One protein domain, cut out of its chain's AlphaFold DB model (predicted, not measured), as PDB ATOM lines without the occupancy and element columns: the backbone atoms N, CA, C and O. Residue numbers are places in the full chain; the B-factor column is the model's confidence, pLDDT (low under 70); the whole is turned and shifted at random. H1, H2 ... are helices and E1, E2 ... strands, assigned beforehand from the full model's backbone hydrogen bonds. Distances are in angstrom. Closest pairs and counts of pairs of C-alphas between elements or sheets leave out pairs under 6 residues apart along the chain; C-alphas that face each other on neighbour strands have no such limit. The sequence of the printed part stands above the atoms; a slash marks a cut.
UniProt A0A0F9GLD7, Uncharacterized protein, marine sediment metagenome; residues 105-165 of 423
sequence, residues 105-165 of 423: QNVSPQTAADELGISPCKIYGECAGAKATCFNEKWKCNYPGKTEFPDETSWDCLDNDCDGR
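AT A GLANCE: This is residues 105 to 165 of the 423 residues of an uncharacterized protein of marine sediment metagenome (UniProt A0A0F9GLD7). Little regular structure is present: a small hairpin of two strands, E1 and E2, has one short helix, H1, near E1 at one end of the elongated outline, and residues 143 to 165 wind out in loops to the other end. The printed part has 61 residues, with named elements in the order H1, E1, E2; the sheet E1 - E2 is antiparallel, and the class is mixed, with 18 residues in named elements. The whole is compact, with a radius of gyration of the C-alphas of 11.8 A, and spans 35 by 20 by 16 A.

HOW THE PARTS SIT: E1, residues 131 to 135, and E2, residues 138 to 142, form a hairpin with a tight link, their directions at 145 degrees. N 133 and O 140 are within hydrogen-bond range at 2.9 A, as are N 140 and O 133 at 2.8 A. The closest C-alphas of H1, residues 109 to 116, and E1 are those of Pro 109 and Ala 132, 5.6 A apart. H1 and E2 are only just apart, at 8.3 A. In H1, 2 of 4 O i to N i+4 pairs and 3 of 5 O i to N i+3 pairs are within range.

IN THESE COORDINATES: E1 is 12.5 A long, E2 12.8 A and H1 10.6 A. C-alpha 109 begins H1 at (-45.538, 22.471, -34.442); C-alpha 142 ends E2 at (-44.049, 14.269, -39.952).

THE WHOLE: The C-alphas of Glu 115 and Trp 155, the two farthest apart, are 35.7 A apart. The printed part has no cut; the link from H1 to E1 is long, 14 residues. Residues 112 to 118 have pLDDT under 70.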
ATOM      1  N   GLN A 105     -35.189  20.949 -36.468       86.12
ATOM      2  CA  GLN A 105     -35.336  19.542 -36.838       86.12
ATOM      3  C   GLN A 105     -36.161  18.817 -35.775       86.12
ATOM      4  O   GLN A 105     -35.776  18.802 -34.605       86.12
ATOM      5  N   ASN A 106     -37.256  18.167 -36.183       83.69
ATOM      6  CA  ASN A 106     -38.161  17.436 -35.289       83.69
ATOM      7  C   ASN A 106     -38.712  18.277 -34.120       83.69
ATOM      8  O   ASN A 106     -38.898  17.755 -33.016       83.69
ATOM      9  N   VAL A 107     -38.963  19.566 -34.351       85.62
ATOM     10  CA  VAL A 107     -39.549  20.462 -33.345       85.62
ATOM     11  C   VAL A 107     -41.059  20.272 -33.257       85.62
ATOM     12  O   VAL A 107     -41.691  19.768 -34.188       85.62
ATOM     13  N   SER A 108     -41.653  20.666 -32.129       83.69
ATOM     14  CA  SER A 108     -43.112  20.664 -32.019       83.69
ATOM     15  C   SER A 108     -43.710  21.740 -32.948       83.69
ATOM     16  O   SER A 108     -43.126  22.821 -33.059       83.69
ATOM     17  N   PRO A 109     -44.859  21.489 -33.603       82.88
ATOM     18  CA  PRO A 109     -45.538  22.471 -34.442       82.88
ATOM     19  C   PRO A 109     -45.870  23.759 -33.693       82.88
ATOM     20  O   PRO A 109     -45.741  24.830 -34.269       82.88
ATOM     21  N   GLN A 110     -46.197  23.669 -32.399       75.94
ATOM     22  CA  GLN A 110     -46.409  24.838 -31.545       75.94
ATOM     23  C   GLN A 110     -45.130  25.674 -31.405       75.94
ATOM     24  O   GLN A 110     -45.168  26.883 -31.576       75.94
ATOM     25  N   THR A 111     -43.979  25.032 -31.186       70.94
ATOM     26  CA  THR A 111     -42.682  25.726 -31.140       70.94
ATOM     27  C   THR A 111     -42.347  26.388 -32.479       70.94
ATOM     28  O   THR A 111     -41.844  27.501 -32.487       70.94
ATOM     29  N   ALA A 112     -42.670  25.743 -33.606       67.56
ATOM     30  CA  ALA A 112     -42.510  26.350 -34.928       67.56
ATOM     31  C   ALA A 112     -43.529  27.483 -35.198       67.56
ATOM     32  O   ALA A 112     -43.239  28.408 -35.956       67.56
ATOM     33  N   ALA A 113     -44.714  27.425 -34.578       69.62
ATOM     34  CA  ALA A 113     -45.765  28.435 -34.678       69.62
ATOM     35  C   ALA A 113     -45.450  29.697 -33.871       69.62
ATOM     36  O   ALA A 113     -45.704  30.801 -34.349       69.62
ATOM     37  N   ASP A 114     -44.888  29.543 -32.670       63.16
ATOM     38  CA  ASP A 114     -44.590  30.642 -31.743       63.16
ATOM     39  C   ASP A 114     -43.553  31.641 -32.318       63.16
ATOM     40  O   ASP A 114     -43.423  32.759 -31.823       63.16
ATOM     41  N   GLU A 115     -42.867  31.275 -33.408       59.19
ATOM     42  CA  GLU A 115     -41.875  32.099 -34.114       59.19
ATOM     43  C   GLU A 115     -42.418  32.747 -35.409       59.19
ATOM     44  O   GLU A 115     -41.947  33.812 -35.809       59.19
ATOM     45  N   LEU A 116     -43.443  32.153 -36.040       55.59
ATOM     46  CA  LEU A 116     -44.045  32.603 -37.313       55.59
ATOM     47  C   LEU A 116     -45.475  33.158 -37.169       55.59
ATOM     48  O   LEU A 116     -46.035  33.694 -38.126       55.59
ATOM     49  N   GLY A 117     -46.091  33.012 -35.996       54.72
ATOM     50  CA  GLY A 117     -47.495  33.348 -35.741       54.72
ATOM     51  C   GLY A 117     -48.510  32.394 -36.387       54.72
ATOM     52  O   GLY A 117     -49.711  32.601 -36.223       54.72
ATOM     53  N   ILE A 118     -48.058  31.364 -37.116       58.62
ATOM     54  CA  ILE A 118     -48.884  30.341 -37.778       58.62
ATOM     55  C   ILE A 118     -48.164  28.990 -37.663       58.62
ATOM     56  O   ILE A 118     -46.995  28.882 -38.032       58.62
ATOM     57  N   SER A 119     -48.857  27.959 -37.165       72.50
ATOM     58  CA  SER A 119     -48.316  26.592 -37.112       72.50
ATOM     59  C   SER A 119     -48.120  26.034 -38.519       72.50
ATOM     60  O   SER A 119     -49.072  26.044 -39.301       72.50
ATOM     61  N   PRO A 120     -46.931  25.502 -38.860       82.25
ATOM     62  CA  PRO A 120     -46.701  24.921 -40.177       82.25
ATOM     63  C   PRO A 120     -47.398  23.568 -40.381       82.25
ATOM     64  O   PRO A 120     -47.472  23.101 -41.514       82.25
ATOM     65  N   CYS A 121     -47.875  22.930 -39.307       89.12
ATOM     66  CA  CYS A 121     -48.525  21.620 -39.345       89.12
ATOM     67  C   CYS A 121     -49.912  21.675 -38.705       89.12
ATOM     68  O   CYS A 121     -50.113  22.412 -37.731       89.12
ATOM     69  N   LYS A 122     -50.834  20.848 -39.210       90.81
ATOM     70  CA  LYS A 122     -52.092  20.543 -38.519       90.81
ATOM     71  C   LYS A 122     -51.779  19.751 -37.234       90.81
ATOM     72  O   LYS A 122     -50.755  19.069 -37.161       90.81
ATOM     73  N   ILE A 123     -52.595  19.910 -36.191       89.56
ATOM     74  CA  ILE A 123     -52.322  19.345 -34.849       89.56
ATOM     75  C   ILE A 123     -53.536  18.685 -34.191       89.56
ATOM     76  O   ILE A 123     -53.409  18.193 -33.069       89.56
ATOM     77  N   TYR A 124     -54.692  18.713 -34.849       91.12
ATOM     78  CA  TYR A 124     -55.895  18.040 -34.376       91.12
ATOM     79  C   TYR A 124     -55.906  16.575 -34.820       91.12
ATOM     80  O   TYR A 124     -55.057  16.174 -35.618       91.12
ATOM     81  N   GLY A 125     -56.790  15.781 -34.217       90.81
ATOM     82  CA  GLY A 125     -56.980  14.384 -34.593       90.81
ATOM     83  C   GLY A 125     -55.717  13.529 -34.580       90.81
ATOM     84  O   GLY A 125     -54.873  13.624 -33.681       90.81
ATOM     85  N   GLU A 126     -55.567  12.725 -35.629       93.25
ATOM     86  CA  GLU A 126     -54.430  11.829 -35.871       93.25
ATOM     87  C   GLU A 126     -53.114  12.581 -36.148       93.25
ATOM     88  O   GLU A 126     -52.016  12.007 -36.105       93.25
ATOM     89  N   CYS A 127     -53.181  13.900 -36.359       93.06
ATOM     90  CA  CYS A 127     -52.006  14.762 -36.429       93.06
ATOM     91  C   CYS A 127     -51.485  15.195 -35.054       93.06
ATOM     92  O   CYS A 127     -50.415  15.818 -34.978       93.06
ATOM     93  N   ALA A 128     -52.184  14.888 -33.959       91.44
ATOM     94  CA  ALA A 128     -51.723  15.225 -32.621       91.44
ATOM     95  C   ALA A 128     -50.337  14.614 -32.347       91.44
ATOM     96  O   ALA A 128     -50.111  13.411 -32.444       91.44
ATOM     97  N   GLY A 129     -49.370  15.465 -31.992       89.12
ATOM     98  CA  GLY A 129     -47.979  15.043 -31.795       89.12
ATOM     99  C   GLY A 129     -47.128  15.012 -33.070       89.12
ATOM    100  O   GLY A 129     -46.012  14.481 -33.032       89.12
ATOM    101  N   ALA A 130     -47.605  15.610 -34.169       92.75
ATOM    102  CA  ALA A 130     -46.798  15.895 -35.352       92.75
ATOM    103  C   ALA A 130     -45.460  16.551 -34.992       92.75
ATOM    104  O   ALA A 130     -45.336  17.266 -33.996       92.75
ATOM    105  N   LYS A 131     -44.446  16.328 -35.831       91.19
ATOM    106  CA  LYS A 131     -43.138  16.984 -35.719       91.19
ATOM    107  C   LYS A 131     -42.829  17.750 -36.990       91.19
ATOM    108  O   LYS A 131     -42.942  17.199 -38.084       91.19
ATOM    109  N   ALA A 132     -42.400  18.994 -36.842       90.19
ATOM    110  CA  ALA A 132     -42.007  19.842 -37.951       90.19
ATOM    111  C   ALA A 132     -40.491  19.760 -38.169       90.19
ATOM    112  O   ALA A 132     -39.695  19.804 -37.227       90.19
ATOM    113  N   THR A 133     -40.094  19.637 -39.430       89.44
ATOM    114  CA  THR A 133     -38.698  19.616 -39.859       89.44
ATOM    115  C   THR A 133     -38.512  20.593 -41.005       89.44
ATOM    116  O   THR A 133     -39.187  20.482 -42.026       89.44
ATOM    117  N   CYS A 134     -37.578  21.529 -40.864       87.06
ATOM    118  CA  CYS A 134     -37.200  22.401 -41.967       87.06
ATOM    119  C   CYS A 134     -36.392  21.615 -43.011       87.06
ATOM    120  O   CYS A 134     -35.360  21.013 -42.694       87.06
ATOM    121  N   PHE A 135     -36.866  21.604 -44.258       85.12
ATOM    122  CA  PHE A 135     -36.204  20.958 -45.388       85.12
ATOM    123  C   PHE A 135     -36.420  21.768 -46.672       85.12
ATOM    124  O   PHE A 135     -37.556  21.984 -47.082       85.12
ATOM    125  N   ASN A 136     -35.332  22.181 -47.333       84.56
ATOM    126  CA  ASN A 136     -35.363  23.013 -48.545       84.56
ATOM    127  C   ASN A 136     -36.256  24.264 -48.402       84.56
ATOM    128  O   ASN A 136     -37.173  24.451 -49.201       84.56
ATOM    129  N   GLU A 137     -36.009  25.084 -47.370       84.62
ATOM    130  CA  GLU A 137     -36.724  26.358 -47.125       84.62
ATOM    131  C   GLU A 137     -38.240  26.186 -46.906       84.62
ATOM    132  O   GLU A 137     -39.027  27.123 -47.037       84.62
ATOM    133  N   LYS A 138     -38.680  24.958 -46.610       85.88
ATOM    134  CA  LYS A 138     -40.076  24.624 -46.345       85.88
ATOM    135  C   LYS A 138     -40.182  23.733 -45.125       85.88
ATOM    136  O   LYS A 138     -39.387  22.815 -44.920       85.88
ATOM    137  N   TRP A 139     -41.220  23.968 -44.338       86.06
ATOM    138  CA  TRP A 139     -41.584  23.047 -43.280       86.06
ATOM    139  C   TRP A 139     -42.153  21.766 -43.880       86.06
ATOM    140  O   TRP A 139     -43.086  21.785 -44.682       86.06
ATOM    141  N   LYS A 140     -41.578  20.640 -43.473       89.88
ATOM    142  CA  LYS A 140     -42.113  19.306 -43.697       89.88
ATOM    143  C   LYS A 140     -42.678  18.788 -42.380       89.88
ATOM    144  O   LYS A 140     -41.960  18.716 -41.384       89.88
ATOM    145  N   CYS A 141     -43.943  18.397 -42.399       90.94
ATOM    146  CA  CYS A 141     -44.620  17.803 -41.253       90.94
ATOM    147  C   CYS A 141     -44.487  16.283 -41.297       90.94
ATOM    148  O   CYS A 141     -44.735  15.653 -42.324       90.94
ATOM    149  N   ASN A 142     -44.070  15.704 -40.177       92.00
ATOM    150  CA  ASN A 142     -44.049  14.269 -39.952       92.00
ATOM    151  C   ASN A 142     -45.185  13.945 -38.978       92.00
ATOM    152  O   ASN A 142     -45.060  14.208 -37.778       92.00
ATOM    153  N   TYR A 143     -46.288  13.426 -39.510       93.06
ATOM    154  CA  TYR A 143     -47.463  13.038 -38.736       93.06
ATOM    155  C   TYR A 143     -47.291  11.626 -38.150       93.06
ATOM    156  O   TYR A 143     -46.656  10.784 -38.794       93.06
ATOM    157  N   PRO A 144     -47.761  11.373 -36.913       90.12
ATOM    158  CA  PRO A 144     -47.610  10.076 -36.259       90.12
ATOM    159  C   PRO A 144     -48.683   9.058 -36.675       90.12
ATOM    160  O   PRO A 144     -48.392   7.862 -36.641       90.12
ATOM    161  N   GLY A 145     -49.881   9.525 -37.037       85.56
ATOM    162  CA  GLY A 145     -51.023   8.705 -37.433       85.56
ATOM    163  C   GLY A 145     -51.190   8.556 -38.945       85.56
ATOM    164  O   GLY A 145     -50.356   9.002 -39.744       85.56
ATOM    165  N   LYS A 146     -52.285   7.897 -39.330       88.69
ATOM    166  CA  LYS A 146     -52.764   7.882 -40.715       88.69
ATOM    167  C   LYS A 146     -53.351   9.265 -41.004       88.69
ATOM    168  O   LYS A 146     -54.060   9.805 -40.173       88.69
ATOM    169  N   THR A 147     -52.997   9.852 -42.143       92.94
ATOM    170  CA  THR A 147     -53.483  11.188 -42.512       92.94
ATOM    171  C   THR A 147     -53.981  11.210 -43.946       92.94
ATOM    172  O   THR A 147     -53.296  10.677 -44.828       92.94
ATOM    173  N   GLU A 148     -55.103  11.874 -44.185       93.19
ATOM    174  CA  GLU A 148     -55.759  12.022 -45.485       93.19
ATOM    175  C   GLU A 148     -55.966  13.520 -45.738       93.19
ATOM    176  O   GLU A 148     -56.532  14.203 -44.913       93.19
ATOM    177  N   PHE A 149     -55.422  14.083 -46.821       90.00
ATOM    178  CA  PHE A 149     -55.555  15.520 -47.105       90.00
ATOM    179  C   PHE A 149     -55.944  15.735 -48.576       90.00
ATOM    180  O   PHE A 149     -55.423  15.021 -49.442       90.00
ATOM    181  N   PRO A 150     -56.722  16.783 -48.904       88.38
ATOM    182  CA  PRO A 150     -57.293  17.770 -47.985       88.38
ATOM    183  C   PRO A 150     -58.564  17.301 -47.274       88.38
ATOM    184  O   PRO A 150     -58.898  17.952 -46.301       88.38
ATOM    185  N   ASP A 151     -59.184  16.225 -47.761       89.81
ATOM    186  CA  ASP A 151     -60.480  15.724 -47.310       89.81
ATOM    187  C   ASP A 151     -60.355  14.251 -46.874       89.81
ATOM    188  O   ASP A 151     -59.479  13.520 -47.369       89.81
ATOM    189  N   GLU A 152     -61.259  13.803 -46.007       91.50
ATOM    190  CA  GLU A 152     -61.311  12.421 -45.515       91.50
ATOM    191  C   GLU A 152     -62.014  11.451 -46.473       91.50
ATOM    192  O   GLU A 152     -62.911  11.801 -47.242       91.50
ATOM    193  N   THR A 153     -61.602  10.178 -46.441       90.62
ATOM    194  CA  THR A 153     -62.172   9.103 -47.275       90.62
ATOM    195  C   THR A 153     -62.520   7.829 -46.507       90.62
ATOM    196  O   THR A 153     -63.049   6.881 -47.095       90.62
ATOM    197  N   SER A 154     -62.221   7.780 -45.210       90.00
ATOM    198  CA  SER A 154     -62.435   6.618 -44.344       90.00
ATOM    199  C   SER A 154     -63.394   6.990 -43.224       90.00
ATOM    200  O   SER A 154     -63.068   7.898 -42.491       90.00
ATOM    201  N   TRP A 155     -64.518   6.279 -43.080       89.75
ATOM    202  CA  TRP A 155     -65.463   6.459 -41.968       89.75
ATOM    203  C   TRP A 155     -64.993   5.638 -40.760       89.75
ATOM    204  O   TRP A 155     -65.372   4.470 -40.616       89.75
ATOM    205  N   ASP A 156     -64.063   6.179 -39.972       91.12
ATOM    206  CA  ASP A 156     -63.431   5.466 -38.848       91.12
ATOM    207  C   ASP A 156     -63.480   6.212 -37.506       91.12
ATOM    208  O   ASP A 156     -62.920   5.738 -36.510       91.12
ATOM    209  N   CYS A 157     -64.229   7.313 -37.448       92.25
ATOM    210  CA  CYS A 157     -64.367   8.201 -36.302       92.25
ATOM    211  C   CYS A 157     -63.046   8.834 -35.847       92.25
ATOM    212  O   CYS A 157     -62.932   9.271 -34.694       92.25
ATOM    213  N   LEU A 158     -62.045   8.882 -36.729       93.00
ATOM    214  CA  LEU A 158     -60.782   9.568 -36.503       93.00
ATOM    215  C   LEU A 158     -60.670  10.766 -37.445       93.00
ATOM    216  O   LEU A 158     -60.964  10.670 -38.624       93.00
ATOM    217  N   ASP A 159     -60.178  11.873 -36.894       93.31
ATOM    218  CA  ASP A 159     -59.847  13.103 -37.622       93.31
ATOM    219  C   ASP A 159     -58.481  12.909 -38.321       93.31
ATOM    220  O   ASP A 159     -57.407  13.234 -37.794       93.31
ATOM    221  N   ASN A 160     -58.533  12.218 -39.459       93.81
ATOM    222  CA  ASN A 160     -57.458  11.873 -40.379       93.81
ATOM    223  C   ASN A 160     -57.032  13.063 -41.258       93.81
ATOM    224  O   ASN A 160     -55.873  13.098 -41.692       93.81
ATOM    225  N   ASP A 161     -57.910  14.028 -41.535       93.56
ATOM    226  CA  ASP A 161     -57.526  15.267 -42.227       93.56
ATOM    227  C   ASP A 161     -57.040  16.367 -41.279       93.56
ATOM    228  O   ASP A 161     -56.405  17.335 -41.715       93.56
ATOM    229  N   CYS A 162     -57.246  16.201 -39.978       93.56
ATOM    230  CA  CYS A 162     -56.767  17.065 -38.916       93.56
ATOM    231  C   CYS A 162     -57.366  18.482 -38.938       93.56
ATOM    232  O   CYS A 162     -56.678  19.445 -38.546       93.56
ATOM    233  N   ASP A 163     -58.593  18.657 -39.432       91.19
ATOM    234  CA  ASP A 163     -59.332  19.924 -39.387       91.19
ATOM    235  C   ASP A 163     -59.988  20.217 -38.022       91.19
ATOM    236  O   ASP A 163     -60.322  21.373 -37.723       91.19
ATOM    237  N   GLY A 164     -60.056  19.206 -37.150       91.25
ATOM    238  CA  GLY A 164     -60.664  19.282 -35.825       91.25
ATOM    239  C   GLY A 164     -62.048  18.647 -35.717       91.25
ATOM    240  O   GLY A 164     -62.674  18.769 -34.654       91.25
ATOM    241  N   ARG A 165     -62.534  17.991 -36.767       90.88
ATOM    242  CA  ARG A 165     -63.752  17.187 -36.792       90.88
ATOM    243  C   ARG A 165     -63.412  15.806 -37.375       90.88
ATOM    244  O   ARG A 165     -62.478  15.696 -38.146       90.88
TER     245      ARG A 165